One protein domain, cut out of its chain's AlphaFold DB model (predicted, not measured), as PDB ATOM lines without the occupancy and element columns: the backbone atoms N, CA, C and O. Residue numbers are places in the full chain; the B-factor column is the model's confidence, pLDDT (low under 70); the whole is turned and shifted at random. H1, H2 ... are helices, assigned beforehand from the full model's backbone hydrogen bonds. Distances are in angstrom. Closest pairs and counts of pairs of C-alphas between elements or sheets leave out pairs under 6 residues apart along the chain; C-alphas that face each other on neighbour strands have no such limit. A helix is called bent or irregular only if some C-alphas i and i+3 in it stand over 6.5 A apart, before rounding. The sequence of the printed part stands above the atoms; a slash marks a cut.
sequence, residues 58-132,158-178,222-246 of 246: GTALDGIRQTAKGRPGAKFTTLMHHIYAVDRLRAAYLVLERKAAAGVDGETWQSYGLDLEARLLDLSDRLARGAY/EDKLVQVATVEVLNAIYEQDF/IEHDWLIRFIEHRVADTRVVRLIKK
ATOM      1  N   GLY A  58       7.762 -30.989 -30.872       68.50
ATOM      2  CA  GLY A  58       8.874 -30.552 -30.034       68.50
ATOM      3  C   GLY A  58      10.121 -30.312 -30.874       68.50
ATOM      4  O   GLY A  58      10.616 -29.185 -30.945       68.50
ATOM      5  N   THR A  59      10.554 -31.334 -31.616       78.50
ATOM      6  CA  THR A  59      11.769 -31.249 -32.442       78.50
ATOM      7  C   THR A  59      11.689 -30.189 -33.537       78.50
ATOM      8  O   THR A  59      12.698 -29.543 -33.833       78.50
ATOM      9  N   ALA A  60      10.507 -29.950 -34.115       83.25
ATOM     10  CA  ALA A  60      10.324 -28.922 -35.138       83.25
ATOM     11  C   ALA A  60      10.616 -27.500 -34.617       83.25
ATOM     12  O   ALA A  60      11.385 -26.762 -35.237       83.25
ATOM     13  N   LEU A  61      10.052 -27.113 -33.463       91.44
ATOM     14  CA  LEU A  61      10.326 -25.795 -32.874       91.44
ATOM     15  C   LEU A  61      11.721 -25.716 -32.253       91.44
ATOM     16  O   LEU A  61      12.329 -24.645 -32.266       91.44
ATOM     17  N   ASP A  62      12.261 -26.825 -31.753       92.44
ATOM     18  CA  ASP A  62      13.623 -26.857 -31.219       92.44
ATOM     19  C   ASP A  62      14.666 -26.537 -32.290       92.44
ATOM     20  O   ASP A  62      15.609 -25.790 -32.018       92.44
ATOM     21  N   GLY A  63      14.464 -26.988 -33.530       92.38
ATOM     22  CA  GLY A  63      15.304 -26.588 -34.662       92.38
ATOM     23  C   GLY A  63      15.278 -25.075 -34.927       92.38
ATOM     24  O   GLY A  63      16.324 -24.465 -35.175       92.38
ATOM     25  N   ILE A  64      14.101 -24.444 -34.811       94.75
ATOM     26  CA  ILE A  64      13.948 -22.984 -34.930       94.75
ATOM     27  C   ILE A  64      14.704 -22.284 -33.796       94.75
ATOM     28  O   ILE A  64      15.501 -21.386 -34.066       94.75
ATOM     29  N   ARG A  65      14.522 -22.738 -32.548       95.06
ATOM     30  CA  ARG A  65      15.199 -22.185 -31.359       95.06
ATOM     31  C   ARG A  65      16.714 -22.274 -31.475       95.06
ATOM     32  O   ARG A  65      17.409 -21.286 -31.248       95.06
ATOM     33  N   GLN A  66      17.237 -23.436 -31.861       95.00
ATOM     34  CA  GLN A  66      18.675 -23.646 -32.047       95.00
ATOM     35  C   GLN A  66      19.239 -22.721 -33.128       95.00
ATOM     36  O   GLN A  66      20.299 -22.125 -32.937       95.00
ATOM     37  N   THR A  67      18.511 -22.548 -34.232       94.62
ATOM     38  CA  THR A  67      18.918 -21.642 -35.312       94.62
ATOM     39  C   THR A  67      18.901 -20.185 -34.857       94.62
ATOM     40  O   THR A  67      19.876 -19.471 -35.081       94.62
ATOM     41  N   ALA A  68      17.833 -19.752 -34.179       95.12
ATOM     42  CA  ALA A  68      17.694 -18.394 -33.655       95.12
ATOM     43  C   ALA A  68      18.809 -18.060 -32.651       95.12
ATOM     44  O   ALA A  68      19.399 -16.985 -32.724       95.12
ATOM     45  N   LYS A  69      19.147 -19.009 -31.770       94.56
ATOM     46  CA  LYS A  69      20.223 -18.870 -30.782       94.56
ATOM     47  C   LYS A  69      21.619 -18.878 -31.413       94.56
ATOM     48  O   LYS A  69      22.485 -18.116 -30.999       94.56
ATOM     49  N   GLY A  70      21.859 -19.760 -32.385       94.88
ATOM     50  CA  GLY A  70      23.176 -19.944 -33.002       94.88
ATOM     51  C   GLY A  70      23.520 -18.914 -34.079       94.88
ATOM     52  O   GLY A  70      24.695 -18.739 -34.399       94.88
ATOM     53  N   ARG A  71      22.520 -18.243 -34.662       93.69
ATOM     54  CA  ARG A  71      22.702 -17.253 -35.733       93.69
ATOM     55  C   ARG A  71      21.879 -15.991 -35.452       93.69
ATOM     56  O   ARG A  71      20.795 -15.833 -36.023       93.69
ATOM     57  N   PRO A  72      22.392 -15.075 -34.613       86.81
ATOM     58  CA  PRO A  72      21.755 -13.785 -34.376       86.81
ATOM     59  C   PRO A  72      21.535 -13.045 -35.705       86.81
ATOM     60  O   PRO A  72      22.473 -12.848 -36.474       86.81
ATOM     61  N   GLY A  73      20.285 -12.683 -36.008       88.69
ATOM     62  CA  GLY A  73      19.913 -12.012 -37.264       88.69
ATOM     63  C   GLY A  73      19.518 -12.933 -38.427       88.69
ATOM     64  O   GLY A  73      19.213 -12.436 -39.512       88.69
ATOM     65  N   ALA A  74      19.474 -14.256 -38.228       93.06
ATOM     66  CA  ALA A  74      18.904 -15.162 -39.222       93.06
ATOM     67  C   ALA A  74      17.432 -14.818 -39.509       93.06
ATOM     68  O   ALA A  74      16.632 -14.612 -38.591       93.06
ATOM     69  N   LYS A  75      17.080 -14.796 -40.800       95.62
ATOM     70  CA  LYS A  75      15.708 -14.585 -41.267       95.62
ATOM     71  C   LYS A  75      15.036 -15.911 -41.602       95.62
ATOM     72  O   LYS A  75      15.548 -16.690 -42.403       95.62
ATOM     73  N   PHE A  76      13.870 -16.147 -41.014       96.62
ATOM     74  CA  PHE A  76      13.104 -17.380 -41.159       96.62
ATOM     75  C   PHE A  76      12.088 -17.251 -42.296       96.62
ATOM     76  O   PHE A  76      11.176 -16.429 -42.225       96.62
ATOM     77  N   THR A  77      12.243 -18.057 -43.348       95.44
ATOM     78  CA  THR A  77      11.451 -17.971 -44.593       95.44
ATOM     79  C   THR A  77      10.345 -19.021 -44.705       95.44
ATOM     80  O   THR A  77       9.420 -18.849 -45.492       95.44
ATOM     81  N   THR A  78      10.420 -20.105 -43.928       94.25
ATOM     82  CA  THR A  78       9.474 -21.227 -43.977       94.25
ATOM     83  C   THR A  78       8.901 -21.499 -42.590       94.25
ATOM     84  O   THR A  78       9.324 -22.426 -41.909       94.25
ATOM     85  N   LEU A  79       7.934 -20.692 -42.160       96.56
ATOM     86  CA  LEU A  79       7.306 -20.791 -40.838       96.56
ATOM     87  C   LEU A  79       5.836 -21.204 -40.905       96.56
ATOM     88  O   LEU A  79       5.363 -21.900 -40.013       96.56
ATOM     89  N   MET A  80       5.125 -20.835 -41.975       96.81
ATOM     90  CA  MET A  80       3.672 -21.025 -42.076       96.81
ATOM     91  C   MET A  80       3.236 -22.486 -41.863       96.81
ATOM     92  O   MET A  80       2.205 -22.743 -41.250       96.81
ATOM     93  N   HIS A  81       4.049 -23.448 -42.311       95.94
ATOM     94  CA  HIS A  81       3.769 -24.879 -42.161       95.94
ATOM     95  C   HIS A  81       3.801 -25.391 -40.719       95.94
ATOM     96  O   HIS A  81       3.125 -26.366 -40.411       95.94
ATOM     97  N   HIS A  82       4.517 -24.712 -39.823       96.44
ATOM     98  CA  HIS A  82       4.472 -25.019 -38.396       96.44
ATOM     99  C   HIS A  82       3.193 -24.499 -37.732       96.44
ATOM    100  O   HIS A  82       2.775 -25.067 -36.725       96.44
ATOM    101  N   ILE A  83       2.582 -23.446 -38.294       97.00
ATOM    102  CA  ILE A  83       1.356 -22.820 -37.781       97.00
ATOM    103  C   ILE A  83       0.136 -23.667 -38.149       97.00
ATOM    104  O   ILE A  83      -0.666 -23.978 -37.277       97.00
ATOM    105  N   TYR A  84      -0.000 -24.069 -39.421       96.81
ATOM    106  CA  TYR A  84      -1.165 -24.847 -39.868       96.81
ATOM    107  C   TYR A  84      -1.067 -26.349 -39.583       96.81
ATOM    108  O   TYR A  84      -1.971 -27.089 -39.960       96.81
ATOM    109  N   ALA A  85       0.004 -26.834 -38.948       97.00
ATOM    110  CA  ALA A  85       0.100 -28.239 -38.568       97.00
ATOM    111  C   ALA A  85      -1.082 -28.623 -37.661       97.00
ATOM    112  O   ALA A  85      -1.327 -27.962 -36.652       97.00
ATOM    113  N   VAL A  86      -1.808 -29.690 -38.004       97.12
ATOM    114  CA  VAL A  86      -3.034 -30.094 -37.290       97.12
ATOM    115  C   VAL A  86      -2.754 -30.328 -35.807       97.12
ATOM    116  O   VAL A  86      -3.487 -29.825 -34.962       97.12
ATOM    117  N   ASP A  87      -1.636 -30.978 -35.475       96.00
ATOM    118  CA  ASP A  87      -1.231 -31.205 -34.083       96.00
ATOM    119  C   ASP A  87      -0.971 -29.894 -33.323       96.00
ATOM    120  O   ASP A  87      -1.232 -29.814 -32.124       96.00
ATOM    121  N   ARG A  88      -0.518 -28.835 -34.015       95.69
ATOM    122  CA  ARG A  88      -0.340 -27.489 -33.442       95.69
ATOM    123  C   ARG A  88      -1.661 -26.808 -33.182       95.69
ATOM    124  O   ARG A  88      -1.852 -26.270 -32.097       95.69
ATOM    125  N   LEU A  89      -2.579 -26.864 -34.137       97.88
ATOM    126  CA  LEU A  89      -3.918 -26.320 -33.946       97.88
ATOM    127  C   LEU A  89      -4.668 -27.083 -32.838       97.88
ATOM    128  O   LEU A  89      -5.363 -26.466 -32.031       97.88
ATOM    129  N   ARG A  90      -4.455 -28.401 -32.727       97.94
ATOM    130  CA  ARG A  90      -4.986 -29.230 -31.635       97.94
ATOM    131  C   ARG A  90      -4.391 -28.833 -30.284       97.94
ATOM    132  O   ARG A  90      -5.134 -28.633 -29.330       97.94
ATOM    133  N   ALA A  91      -3.069 -28.679 -30.194       96.19
ATOM    134  CA  ALA A  91      -2.410 -28.219 -28.971       96.19
ATOM    135  C   ALA A  91      -2.910 -26.827 -28.546       96.19
ATOM    136  O   ALA A  91      -3.258 -26.629 -27.382       96.19
ATOM    137  N   ALA A  92      -3.045 -25.904 -29.505       96.94
ATOM    138  CA  ALA A  92      -3.621 -24.583 -29.275       96.94
ATOM    139  C   ALA A  92      -5.042 -24.681 -28.701       96.94
ATOM    140  O   ALA A  92      -5.348 -24.027 -27.706       96.94
ATOM    141  N   TYR A  93      -5.888 -25.548 -29.265       97.69
ATOM    142  CA  TYR A  93      -7.253 -25.777 -28.787       97.69
ATOM    143  C   TYR A  93      -7.307 -26.267 -27.336       97.69
ATOM    144  O   TYR A  93      -8.156 -25.819 -26.564       97.69
ATOM    145  N   LEU A  94      -6.388 -27.152 -26.945       96.69
ATOM    146  CA  LEU A  94      -6.337 -27.708 -25.592       96.69
ATOM    147  C   LEU A  94      -5.887 -26.691 -24.532       96.69
ATOM    148  O   LEU A  94      -6.281 -26.823 -23.373       96.69
ATOM    149  N   VAL A  95      -5.084 -25.694 -24.916       95.62
ATOM    150  CA  VAL A  95      -4.619 -24.619 -24.021       95.62
ATOM    151  C   VAL A  95      -5.656 -23.501 -23.871       95.62
ATOM    152  O   VAL A  95      -5.637 -22.782 -22.871       95.62
ATOM    153  N   LEU A  96      -6.580 -23.346 -24.827       95.00
ATOM    154  CA  LEU A  96      -7.643 -22.347 -24.716       95.00
ATOM    155  C   LEU A  96      -8.540 -22.595 -23.497       95.00
ATOM    156  O   LEU A  96      -8.893 -23.723 -23.147       95.00
ATOM    157  N   GLU A  97      -8.982 -21.501 -22.877       92.12
ATOM    158  CA  GLU A  97      -9.926 -21.569 -21.770       92.12
ATOM    159  C   GLU A  97     -11.293 -22.079 -22.249       92.12
ATOM    160  O   GLU A  97     -11.963 -21.464 -23.081       92.12
ATOM    161  N   ARG A  98     -11.754 -23.187 -21.659       92.88
ATOM    162  CA  ARG A  98     -12.996 -23.878 -22.055       92.88
ATOM    163  C   ARG A  98     -14.261 -23.033 -21.901       92.88
ATOM    164  O   ARG A  98     -15.279 -23.339 -22.509       92.88
ATOM    165  N   LYS A  99     -14.231 -22.019 -21.036       91.94
ATOM    166  CA  LYS A  99     -15.358 -21.111 -20.768       91.94
ATOM    167  C   LYS A  99     -15.166 -19.733 -21.408       91.94
ATOM    168  O   LYS A  99     -15.932 -18.819 -21.110       91.94
ATOM    169  N   ALA A 100     -14.158 -19.571 -22.269       89.31
ATOM    170  CA  ALA A 100     -13.930 -18.315 -22.962       89.31
ATOM    171  C   ALA A 100     -15.164 -17.919 -23.781       89.31
ATOM    172  O   ALA A 100     -15.779 -18.745 -24.454       89.31
ATOM    173  N   ALA A 101     -15.493 -16.628 -23.758       91.50
ATOM    174  CA  ALA A 101     -16.623 -16.106 -24.507       91.50
ATOM    175  C   ALA A 101     -16.457 -16.359 -26.018       91.50
ATOM    176  O   ALA A 101     -15.355 -16.222 -26.565       91.50
ATOM    177  N   ALA A 102     -17.561 -16.697 -26.685       94.94
ATOM    178  CA  ALA A 102     -17.599 -16.899 -28.129       94.94
ATOM    179  C   ALA A 102     -17.359 -15.589 -28.898       94.94
ATOM    180  O   ALA A 102     -17.608 -14.491 -28.373       94.94
ATOM    181  N   GLY A 103     -16.866 -15.711 -30.130       94.81
ATOM    182  CA  GLY A 103     -16.669 -14.590 -31.047       94.81
ATOM    183  C   GLY A 103     -17.981 -14.090 -31.648       94.81
ATOM    184  O   GLY A 103     -19.046 -14.225 -31.045       94.81
ATOM    185  N   VAL A 104     -17.901 -13.470 -32.826       94.44
ATOM    186  CA  VAL A 104     -19.087 -13.005 -33.570       94.44
ATOM    187  C   VAL A 104     -19.899 -14.153 -34.174       94.44
ATOM    188  O   VAL A 104     -21.101 -13.998 -34.361       94.44
ATOM    189  N   ASP A 105     -19.265 -15.294 -34.431       93.81
ATOM    190  CA  ASP A 105     -19.881 -16.527 -34.931       93.81
ATOM    191  C   ASP A 105     -20.659 -17.314 -33.869       93.81
ATOM    192  O   ASP A 105     -21.388 -18.243 -34.203       93.81
ATOM    193  N   GLY A 106     -20.519 -16.961 -32.588       95.00
ATOM    194  CA  GLY A 106     -21.171 -17.674 -31.488       95.00
ATOM    195  C   GLY A 106     -20.586 -19.063 -31.207       95.00
ATOM    196  O   GLY A 106     -21.089 -19.760 -30.327       95.00
ATOM    197  N   GLU A 107     -19.509 -19.454 -31.891       96.44
ATOM    198  CA  GLU A 107     -18.890 -20.766 -31.734       96.44
ATOM    199  C   GLU A 107     -18.153 -20.854 -30.386       96.44
ATOM    200  O   GLU A 107     -17.297 -20.025 -30.047       96.44
ATOM    201  N   THR A 108     -18.505 -21.864 -29.589       96.69
ATOM    202  CA  THR A 108     -17.920 -22.110 -28.264       96.69
ATOM    203  C   THR A 108     -16.853 -23.191 -28.329       96.69
ATOM    204  O   THR A 108     -16.801 -23.984 -29.267       96.69
ATOM    205  N   TRP A 109     -16.021 -23.273 -27.290       97.19
ATOM    206  CA  TRP A 109     -15.052 -24.359 -27.166       97.19
ATOM    207  C   TRP A 109     -15.752 -25.729 -27.207       97.19
ATOM    208  O   TRP A 109     -15.342 -26.612 -27.946       97.19
ATOM    209  N   GLN A 110     -16.857 -25.891 -26.470       96.94
ATOM    210  CA  GLN A 110     -17.592 -27.156 -26.376       96.94
ATOM    211  C   GLN A 110     -18.202 -27.576 -27.714       96.94
ATOM    212  O   GLN A 110     -18.069 -28.736 -28.096       96.94
ATOM    213  N   SER A 111     -18.868 -26.653 -28.412       97.06
ATOM    214  CA  SER A 111     -19.528 -26.941 -29.691       97.06
ATOM    215  C   SER A 111     -18.519 -27.259 -30.791       97.06
ATOM    216  O   SER A 111     -18.718 -28.216 -31.539       97.06
ATOM    217  N   TYR A 112     -17.394 -26.541 -30.830       97.31
ATOM    218  CA  TYR A 112     -16.328 -26.804 -31.793       97.31
ATOM    219  C   TYR A 112     -15.672 -28.166 -31.542       97.31
ATOM    220  O   TYR A 112     -15.345 -28.888 -32.480       97.31
ATOM    221  N   GLY A 113     -15.535 -28.542 -30.268       96.75
ATOM    222  CA  GLY A 113     -14.970 -29.819 -29.845       96.75
ATOM    223  C   GLY A 113     -15.765 -31.061 -30.254       96.75
ATOM    224  O   GLY A 113     -15.200 -32.152 -30.215       96.75
ATOM    225  N   LEU A 114     -17.038 -30.925 -30.649       97.56
ATOM    226  CA  LEU A 114     -17.878 -32.060 -31.061       97.56
ATOM    227  C   LEU A 114     -17.364 -32.750 -32.328       97.56
ATOM    228  O   LEU A 114     -17.515 -33.959 -32.464       97.56
ATOM    229  N   ASP A 115     -16.744 -31.986 -33.227       96.81
ATOM    230  CA  ASP A 115     -16.151 -32.482 -34.472       96.81
ATOM    231  C   ASP A 115     -14.745 -31.895 -34.659       96.81
ATOM    232  O   ASP A 115     -14.395 -31.307 -35.687       96.81
ATOM    233  N   LEU A 116     -13.953 -31.975 -33.584       97.44
ATOM    234  CA  LEU A 116     -12.671 -31.285 -33.475       97.44
ATOM    235  C   LEU A 116     -11.737 -31.625 -34.641       97.44
ATOM    236  O   LEU A 116     -11.208 -30.728 -35.287       97.44
ATOM    237  N   GLU A 117     -11.542 -32.911 -34.925       97.81
ATOM    238  CA  GLU A 117     -10.556 -33.358 -35.912       97.81
ATOM    239  C   GLU A 117     -10.901 -32.905 -37.332       97.81
ATOM    240  O   GLU A 117     -10.036 -32.371 -38.028       97.81
ATOM    241  N   ALA A 118     -12.162 -33.040 -37.755       98.25
ATOM    242  CA  ALA A 118     -12.574 -32.604 -39.086       98.25
ATOM    243  C   ALA A 118     -12.463 -31.080 -39.237       98.25
ATOM    244  O   ALA A 118     -11.946 -30.594 -40.245       98.25
ATOM    245  N   ARG A 119     -12.866 -30.316 -38.212       98.12
ATOM    246  CA  ARG A 119     -12.750 -28.849 -38.212       98.12
ATOM    247  C   ARG A 119     -11.295 -28.379 -38.222       98.12
ATOM    248  O   ARG A 119     -10.959 -27.439 -38.937       98.12
ATOM    249  N   LEU A 120     -10.408 -29.035 -37.469       98.38
ATOM    250  CA  LEU A 120      -8.975 -28.720 -37.483       98.38
ATOM    251  C   LEU A 120      -8.322 -29.047 -38.831       98.38
ATOM    252  O   LEU A 120      -7.471 -28.280 -39.285       98.38
ATOM    253  N   LEU A 121      -8.717 -30.146 -39.479       98.44
ATOM    254  CA  LEU A 121      -8.259 -30.490 -40.827       98.44
ATOM    255  C   LEU A 121      -8.711 -29.448 -41.859       98.44
ATOM    256  O   LEU A 121      -7.893 -28.985 -42.652       98.44
ATOM    257  N   ASP A 122      -9.976 -29.025 -41.812       98.38
ATOM    258  CA  ASP A 122     -10.499 -27.965 -42.682       98.38
ATOM    259  C   ASP A 122      -9.785 -26.619 -42.452       98.38
ATOM    260  O   ASP A 122      -9.342 -25.969 -43.405       98.38
ATOM    261  N   LEU A 123      -9.592 -26.217 -41.190       98.38
ATOM    262  CA  LEU A 123      -8.844 -25.007 -40.840       98.38
ATOM    263  C   LEU A 123      -7.393 -25.076 -41.339       98.38
ATOM    264  O   LEU A 123      -6.883 -24.106 -41.906       98.38
ATOM    265  N   SER A 124      -6.740 -26.228 -41.169       98.50
ATOM    266  CA  SER A 124      -5.385 -26.484 -41.661       98.50
ATOM    267  C   SER A 124      -5.292 -26.311 -43.180       98.50
ATOM    268  O   SER A 124      -4.434 -25.559 -43.652       98.50
ATOM    269  N   ASP A 125      -6.211 -26.912 -43.948       98.31
ATOM    270  CA  ASP A 125      -6.255 -26.776 -45.410       98.31
ATOM    271  C   ASP A 125      -6.484 -25.318 -45.835       98.31
ATOM    272  O   ASP A 125      -5.744 -24.768 -46.662       98.31
ATOM    273  N   ARG A 126      -7.453 -24.635 -45.205       98.00
ATOM    274  CA  ARG A 126      -7.727 -23.211 -45.458       98.00
ATOM    275  C   ARG A 126      -6.505 -22.334 -45.199       98.00
ATOM    276  O   ARG A 126      -6.263 -21.404 -45.976       98.00
ATOM    277  N   LEU A 127      -5.734 -22.598 -44.148       97.62
ATOM    278  CA  LEU A 127      -4.493 -21.877 -43.858       97.62
ATOM    279  C   LEU A 127      -3.398 -22.197 -44.882       97.62
ATOM    280  O   LEU A 127      -2.766 -21.272 -45.399       97.62
ATOM    281  N   ALA A 128      -3.203 -23.478 -45.208       97.06
ATOM    282  CA  ALA A 128      -2.171 -23.941 -46.130       97.06
ATOM    283  C   ALA A 128      -2.338 -23.337 -47.533       97.06
ATOM    284  O   ALA A 128      -1.374 -22.820 -48.107       97.06
ATOM    285  N   ARG A 129      -3.574 -23.311 -48.051       96.44
ATOM    286  CA  ARG A 129      -3.911 -22.714 -49.356       96.44
ATOM    287  C   ARG A 129      -4.126 -21.196 -49.316       96.44
ATOM    288  O   ARG A 129      -4.347 -20.570 -50.348       96.44
ATOM    289  N   GLY A 130      -4.081 -20.578 -48.131       94.31
ATOM    290  CA  GLY A 130      -4.266 -19.135 -47.946       94.31
ATOM    291  C   GLY A 130      -5.710 -18.631 -48.084       94.31
ATOM    292  O   GLY A 130      -5.914 -17.428 -48.257       94.31
ATOM    293  N   ALA A 131      -6.698 -19.524 -47.990       95.69
ATOM    294  CA  ALA A 131      -8.127 -19.206 -48.031       95.69
ATOM    295  C   ALA A 131      -8.699 -18.755 -46.674       95.69
ATOM    296  O   ALA A 131      -9.792 -18.199 -46.640       95.69
ATOM    297  N   TYR A 132      -7.977 -18.966 -45.571       96.56
ATOM    298  CA  TYR A 132      -8.402 -18.544 -44.233       96.56
ATOM    299  C   TYR A 132      -8.641 -17.024 -44.150       96.56
ATOM    300  O   TYR A 132      -7.831 -16.227 -44.637       96.56
ATOM    301  N   GLU A 158     -11.667 -20.105 -33.974       97.44
ATOM    302  CA  GLU A 158     -10.603 -20.411 -34.940       97.44
ATOM    303  C   GLU A 158      -9.516 -19.331 -34.957       97.44
ATOM    304  O   GLU A 158      -8.331 -19.656 -34.981       97.44
ATOM    305  N   ASP A 159      -9.896 -18.055 -34.851       97.31
ATOM    306  CA  ASP A 159      -8.940 -16.947 -34.791       97.31
ATOM    307  C   ASP A 159      -8.041 -17.056 -33.554       97.31
ATOM    308  O   ASP A 159      -6.830 -16.857 -33.653       97.31
ATOM    309  N   LYS A 160      -8.595 -17.457 -32.401       96.69
ATOM    310  CA  LYS A 160      -7.798 -17.735 -31.193       96.69
ATOM    311  C   LYS A 160      -6.826 -18.893 -31.419       96.69
ATOM    312  O   LYS A 160      -5.675 -18.791 -31.004       96.69
ATOM    313  N   LEU A 161      -7.252 -19.970 -32.087       97.62
ATOM    314  CA  LEU A 161      -6.378 -21.111 -32.399       97.62
ATOM    315  C   LEU A 161      -5.193 -20.684 -33.264       97.62
ATOM    316  O   LEU A 161      -4.044 -20.987 -32.944       97.62
ATOM    317  N   VAL A 162      -5.475 -19.941 -34.333       97.94
ATOM    318  CA  VAL A 162      -4.455 -19.452 -35.264       97.94
ATOM    319  C   VAL A 162      -3.510 -18.474 -34.571       97.94
ATOM    320  O   VAL A 162      -2.296 -18.560 -34.771       97.94
ATOM    321  N   GLN A 163      -4.025 -17.585 -33.716       97.00
ATOM    322  CA  GLN A 163      -3.207 -16.673 -32.914       97.00
ATOM    323  C   GLN A 163      -2.279 -17.433 -31.963       97.00
ATOM    324  O   GLN A 163      -1.078 -17.172 -31.968       97.00
ATOM    325  N   VAL A 164      -2.791 -18.406 -31.203       97.19
ATOM    326  CA  VAL A 164      -1.978 -19.221 -30.282       97.19
ATOM    327  C   VAL A 164      -0.896 -19.991 -31.042       97.19
ATOM    328  O   VAL A 164       0.279 -19.898 -30.692       97.19
ATOM    329  N   ALA A 165      -1.256 -20.673 -32.132       97.38
ATOM    330  CA  ALA A 165      -0.298 -21.401 -32.963       97.38
ATOM    331  C   ALA A 165       0.787 -20.477 -33.547       97.38
ATOM    332  O   ALA A 165       1.968 -20.828 -33.567       97.38
ATOM    333  N   THR A 166       0.404 -19.274 -33.984       97.56
ATOM    334  CA  THR A 166       1.343 -18.267 -34.497       97.56
ATOM    335  C   THR A 166       2.289 -17.788 -33.397       97.56
ATOM    336  O   THR A 166       3.501 -17.755 -33.608       97.56
ATOM    337  N   VAL A 167       1.763 -17.471 -32.210       96.94
ATOM    338  CA  VAL A 167       2.556 -17.029 -31.054       96.94
ATOM    339  C   VAL A 167       3.572 -18.092 -30.642       96.94
ATOM    340  O   VAL A 167       4.727 -17.755 -30.402       96.94
ATOM    341  N   GLU A 168       3.203 -19.372 -30.616       95.62
ATOM    342  CA  GLU A 168       4.146 -20.448 -30.287       95.62
ATOM    343  C   GLU A 168       5.328 -20.524 -31.264       95.62
ATOM    344  O   GLU A 168       6.481 -20.654 -30.838       95.62
ATOM    345  N   VAL A 169       5.059 -20.398 -32.568       96.75
ATOM    346  CA  VAL A 169       6.103 -20.398 -33.604       96.75
ATOM    347  C   VAL A 169       6.992 -19.159 -33.487       96.75
ATOM    348  O   VAL A 169       8.214 -19.273 -33.570       96.75
ATOM    349  N   LEU A 170       6.411 -17.979 -33.254       96.94
ATOM    350  CA  LEU A 170       7.179 -16.742 -33.090       96.94
ATOM    351  C   LEU A 170       8.004 -16.741 -31.796       96.94
ATOM    352  O   LEU A 170       9.154 -16.305 -31.808       96.94
ATOM    353  N   ASN A 171       7.480 -17.298 -30.703       96.12
ATOM    354  CA  ASN A 171       8.206 -17.431 -29.439       96.12
ATOM    355  C   ASN A 171       9.438 -18.331 -29.576       96.12
ATOM    356  O   ASN A 171      10.448 -18.077 -28.925       96.12
ATOM    357  N   ALA A 172       9.413 -19.340 -30.457       95.44
ATOM    358  CA  ALA A 172      10.603 -20.139 -30.759       95.44
ATOM    359  C   ALA A 172      11.767 -19.292 -31.316       95.44
ATOM    360  O   ALA A 172      12.925 -19.680 -31.169       95.44
ATOM    361  N   ILE A 173      11.470 -18.131 -31.907       96.12
ATOM    362  CA  ILE A 173      12.453 -17.175 -32.422       96.12
ATOM    363  C   ILE A 173      12.770 -16.119 -31.359       96.12
ATOM    364  O   ILE A 173      13.915 -16.014 -30.922       96.12
ATOM    365  N   TYR A 174      11.764 -15.351 -30.932       95.81
ATOM    366  CA  TYR A 174      11.972 -14.128 -30.153       95.81
ATOM    367  C   TYR A 174      12.371 -14.373 -28.697       95.81
ATOM    368  O   TYR A 174      13.056 -13.533 -28.119       95.81
ATOM    369  N   GLU A 175      12.067 -15.536 -28.108       95.12
ATOM    370  CA  GLU A 175      12.595 -15.868 -26.774       95.12
ATOM    371  C   GLU A 175      14.124 -15.969 -26.746       95.12
ATOM    372  O   GLU A 175      14.719 -15.794 -25.685       95.12
ATOM    373  N   GLN A 176      14.770 -16.203 -27.896       94.31
ATOM    374  CA  GLN A 176      16.233 -16.186 -27.994       94.31
ATOM    375  C   GLN A 176      16.806 -14.763 -28.085       94.31
ATOM    376  O   GLN A 176      18.000 -14.579 -27.861       94.31
ATOM    377  N   ASP A 177      15.965 -13.771 -28.391       92.62
ATOM    378  CA  ASP A 177      16.366 -12.381 -28.621       92.62
ATOM    379  C   ASP A 177      15.981 -11.454 -27.460       92.62
ATOM    380  O   ASP A 177      16.613 -10.417 -27.250       92.62
ATOM    381  N   PHE A 178      14.935 -11.798 -26.701       93.56
ATOM    382  CA  PHE A 178      14.470 -10.975 -25.592       93.56
ATOM    383  C   PHE A 178      15.538 -10.810 -24.507       93.56
ATOM    384  O   PHE A 178      16.154 -11.767 -24.035       93.56
ATOM    385  N   ILE A 222      -0.122   1.653 -31.023       91.62
ATOM    386  CA  ILE A 222       0.913   0.974 -31.811       91.62
ATOM    387  C   ILE A 222       0.754   1.325 -33.293       91.62
ATOM    388  O   ILE A 222      -0.277   1.070 -33.922       91.62
ATOM    389  N   GLU A 223       1.824   1.871 -33.862       93.56
ATOM    390  CA  GLU A 223       1.938   2.117 -35.292       93.56
ATOM    391  C   GLU A 223       2.193   0.776 -36.006       93.56
ATOM    392  O   GLU A 223       3.150   0.051 -35.701       93.56
ATOM    393  N   HIS A 224       1.274   0.401 -36.897       93.12
ATOM    394  CA  HIS A 224       1.224  -0.945 -37.463       93.12
ATOM    395  C   HIS A 224       2.354  -1.173 -38.471       93.12
ATOM    396  O   HIS A 224       2.902  -2.277 -38.518       93.12
ATOM    397  N   ASP A 225       2.759  -0.151 -39.229       94.56
ATOM    398  CA  ASP A 225       3.844  -0.292 -40.202       94.56
ATOM    399  C   ASP A 225       5.179  -0.563 -39.495       94.56
ATOM    400  O   ASP A 225       5.940  -1.449 -39.901       94.56
ATOM    401  N   TRP A 226       5.451   0.121 -38.381       96.06
ATOM    402  CA  TRP A 226       6.609  -0.151 -37.533       96.06
ATOM    403  C   TRP A 226       6.569  -1.545 -36.911       96.06
ATOM    404  O   TRP A 226       7.580  -2.249 -36.971       96.06
ATOM    405  N   LEU A 227       5.428  -1.978 -36.364       95.56
ATOM    406  CA  LEU A 227       5.285  -3.327 -35.801       95.56
ATOM    407  C   LEU A 227       5.657  -4.402 -36.831       95.56
ATOM    408  O   LEU A 227       6.430  -5.317 -36.541       95.56
ATOM    409  N   ILE A 228       5.148  -4.263 -38.052       96.44
ATOM    410  CA  ILE A 228       5.446  -5.185 -39.146       96.44
ATOM    411  C   ILE A 228       6.930  -5.160 -39.505       96.44
ATOM    412  O   ILE A 228       7.533  -6.225 -39.636       96.44
ATOM    413  N   ARG A 229       7.546  -3.978 -39.617       95.81
ATOM    414  CA  ARG A 229       8.988  -3.863 -39.893       95.81
ATOM    415  C   ARG A 229       9.827  -4.553 -38.815       95.81
ATOM    416  O   ARG A 229      10.819  -5.205 -39.141       95.81
ATOM    417  N   PHE A 230       9.408  -4.474 -37.548       95.00
ATOM    418  CA  PHE A 230      10.060  -5.204 -36.459       95.00
ATOM    419  C   PHE A 230       9.934  -6.722 -36.599       95.00
ATOM    420  O   PHE A 230      10.908  -7.446 -36.376       95.00
ATOM    421  N   ILE A 231       8.773  -7.211 -37.031       95.88
ATOM    422  CA  ILE A 231       8.569  -8.635 -37.306       95.88
ATOM    423  C   ILE A 231       9.466  -9.096 -38.471       95.88
ATOM    424  O   ILE A 231      10.166 -10.108 -38.368       95.88
ATOM    425  N   GLU A 232       9.540  -8.306 -39.542       95.94
ATOM    426  CA  GLU A 232      10.305  -8.597 -40.764       95.94
ATOM    427  C   GLU A 232      11.836  -8.630 -40.572       95.94
ATOM    428  O   GLU A 232      12.574  -9.159 -41.418       95.94
ATOM    429  N   HIS A 233      12.349  -8.126 -39.442       95.31
ATOM    430  CA  HIS A 233      13.762  -8.292 -39.092       95.31
ATOM    431  C   HIS A 233      14.150  -9.760 -38.901       95.31
ATOM    432  O   HIS A 233      15.273 -10.130 -39.248       95.31
ATOM    433  N   ARG A 234      13.238 -10.594 -38.386       96.00
ATOM    434  CA  ARG A 234      13.481 -12.024 -38.137       96.00
ATOM    435  C   ARG A 234      12.611 -12.933 -38.991       96.00
ATOM    436  O   ARG A 234      13.041 -14.031 -39.325       96.00
ATOM    437  N   VAL A 235      11.422 -12.496 -39.387       97.31
ATOM    438  CA  VAL A 235      10.478 -13.305 -40.163       97.31
ATOM    439  C   VAL A 235      10.444 -12.824 -41.610       97.31
ATOM    440  O   VAL A 235       9.955 -11.744 -41.905       97.31
ATOM    441  N   ALA A 236      10.939 -13.650 -42.529       96.81
ATOM    442  CA  ALA A 236      10.876 -13.405 -43.970       96.81
ATOM    443  C   ALA A 236       9.812 -14.264 -44.686       96.81
ATOM    444  O   ALA A 236       9.663 -14.161 -45.902       96.81
ATOM    445  N   ASP A 237       9.066 -15.114 -43.965       97.38
ATOM    446  CA  ASP A 237       7.918 -15.838 -44.528       97.38
ATOM    447  C   ASP A 237       6.756 -14.863 -44.771       97.38
ATOM    448  O   ASP A 237       6.018 -14.483 -43.856       97.38
ATOM    449  N   THR A 238       6.575 -14.473 -46.032       96.06
ATOM    450  CA  THR A 238       5.544 -13.516 -46.456       96.06
ATOM    451  C   THR A 238       4.128 -13.978 -46.122       96.06
ATOM    452  O   THR A 238       3.246 -13.144 -45.918       96.06
ATOM    453  N   ARG A 239       3.884 -15.293 -46.019       96.44
ATOM    454  CA  ARG A 239       2.563 -15.829 -45.661       96.44
ATOM    455  C   ARG A 239       2.242 -15.569 -44.196       96.44
ATOM    456  O   ARG A 239       1.098 -15.228 -43.907       96.44
ATOM    457  N   VAL A 240       3.237 -15.677 -43.315       96.88
ATOM    458  CA  VAL A 240       3.095 -15.370 -41.883       96.88
ATOM    459  C   VAL A 240       2.930 -13.871 -41.676       96.88
ATOM    460  O   VAL A 240       2.002 -13.455 -40.992       96.88
ATOM    461  N   VAL A 241       3.746 -13.045 -42.336       96.38
ATOM    462  CA  VAL A 241       3.587 -11.580 -42.269       96.38
ATOM    463  C   VAL A 241       2.199 -11.162 -42.758       96.38
ATOM    464  O   VAL A 241       1.518 -10.376 -42.105       96.38
ATOM    465  N   ARG A 242       1.728 -11.731 -43.875       95.06
ATOM    466  CA  ARG A 242       0.374 -11.483 -44.383       95.06
ATOM    467  C   ARG A 242      -0.707 -11.953 -43.411       95.06
ATOM    468  O   ARG A 242      -1.734 -11.298 -43.346       95.06
ATOM    469  N   LEU A 243      -0.507 -13.071 -42.711       95.31
ATOM    470  CA  LEU A 243      -1.448 -13.573 -41.705       95.31
ATOM    471  C   LEU A 243      -1.585 -12.591 -40.535       95.31
ATOM    472  O   LEU A 243      -2.705 -12.316 -40.129       95.31
ATOM    473  N   ILE A 244      -0.469 -12.039 -40.052       94.38
ATOM    474  CA  ILE A 244      -0.439 -11.074 -38.941       94.38
ATOM    475  C   ILE A 244      -1.060  -9.725 -39.336       94.38
ATOM    476  O   ILE A 244      -1.642  -9.053 -38.496       94.38
ATOM    477  N   LYS A 245      -0.949  -9.328 -40.610       92.69
ATOM    478  CA  LYS A 245      -1.533  -8.083 -41.140       92.69
ATOM    479  C   LYS A 245      -3.055  -8.112 -41.327       92.69
ATOM    480  O   LYS A 245      -3.611  -7.069 -41.660       92.69
ATOM    481  N   LYS A 246      -3.698  -9.280 -41.260       85.88
ATOM    482  CA  LYS A 246      -5.151  -9.376 -41.449       85.88
ATOM    483  C   LYS A 246      -5.900  -8.901 -40.214       85.88
ATOM    484  O   LYS A 246      -6.991  -8.337 -40.434       85.88
TER     485      LYS A 246
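This is residues 58 to 132, 158 to 178 and 222 to 246 of the 246 residues of the protein "RNA-directed DNA polymerase (Reverse transcriptase)" of Burkholderia ambifaria MEX-5 (UniProt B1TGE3). Look first for H5, a straight helix running through the middle, with H1 packing on its last residues, H3 crossing it near its first residues and short H2 packing between them. The longest helix by residues, H4, is sharply kinked and packs on H3, at the same end of the body as the long loop of residues 96 to 108; two shorter helices, H6 and H7, lie on the side of H5 away from H1 and H3, with H7 the nearer of the two. The printed part has 121 residues with seven named helices, H1 to H7 in order, and no named strand; the class is all helix. It is compact, with a radius of gyration of the C-alphas of 15.2 A, and rounded, spanning 44 by 34 by 27 A.

Begin with H4, residues 109 to 128: find C-alpha 109 at (-15.052, -24.359, -27.166), from where the helix runs to C-alpha 128, 22.9 A away. It has a kink of 90 degrees near residue 116 and is irregular, with C-alphas 114 and 117 8.9 A apart, and its line is a rough one. H5 is residues 158 to 174, 23.9 A long; its C-alpha 158 stands at (-10.603, -20.411, -34.940). Go back to H1, residues 58 to 70, which begins with C-alpha 58 at (8.874, -30.552, -30.034) and is 18.1 A long. After it come H2, the four residues 80 to 83, and H3, residues 86 to 95, 14.4 A long. Near the end of the listing are H6, residues 224 to 232, 12.3 A long, and H7, residues 238 to 244, 9.9 A long, ending at C-alpha 244 at (-0.439, -11.074, -38.941).

Start at H5, the hub, which touches three helices. With residues 169 to 174 alone it touches H1, at a steep tilt of 40 degrees, the same way; their closest C-alphas are those of Arg 65 and Ala 172, 5.1 A apart. With residues 162 to 169 alone it touches H2, where the closest C-alphas, those of Ile 83 and Ala 165, are 5.3 A apart. With residues 161 to 165 alone it touches H3, about perpendicular at 81 degrees, closest at the C-alphas of Ala 92 and Leu 161, 5.4 A apart. From H3 move outward to H4: the two form a helical hairpin, opposite ways at a tilt of 37 degrees, only just steep, and H4 touches H3 with residues 120 to 124 alone, the closest C-alphas being those of Val 86 and Leu 120, 6.1 A apart. H6 and H7 form a second helical hairpin and only just touch, with 3 pairs of C-alphas within 8 A; the closest are those of Ile 228 and Val 241, 7.4 A apart, and the tilt is a steep 44 degrees, opposite ways. H5 and H7 are near each other, while H5 and H6 are apart, as are H1 and H3, for instance. In the backbones of H3, H6 and H7 every O i to N i+4 pair is within hydrogen-bond range; in H1 8 of 9 are, in H4 11 of 16 and in H5 12 of 13, while H2 is too short for such a pair.

The two C-alphas farthest apart, those of Gly 70 and Gly 106, are 44.4 A apart. The printed part is cut twice: residues 133 to 157 are not printed, with C-alphas 132 and 158 9.7 A apart, and residues 179 to 221 are not printed, with C-alphas 178 and 222 19.1 A apart. Of the links printed whole, H3 to H4 is long, with 13 residues. The mean pLDDT of the printed part is 95.1, and residue 58 alone is under 70.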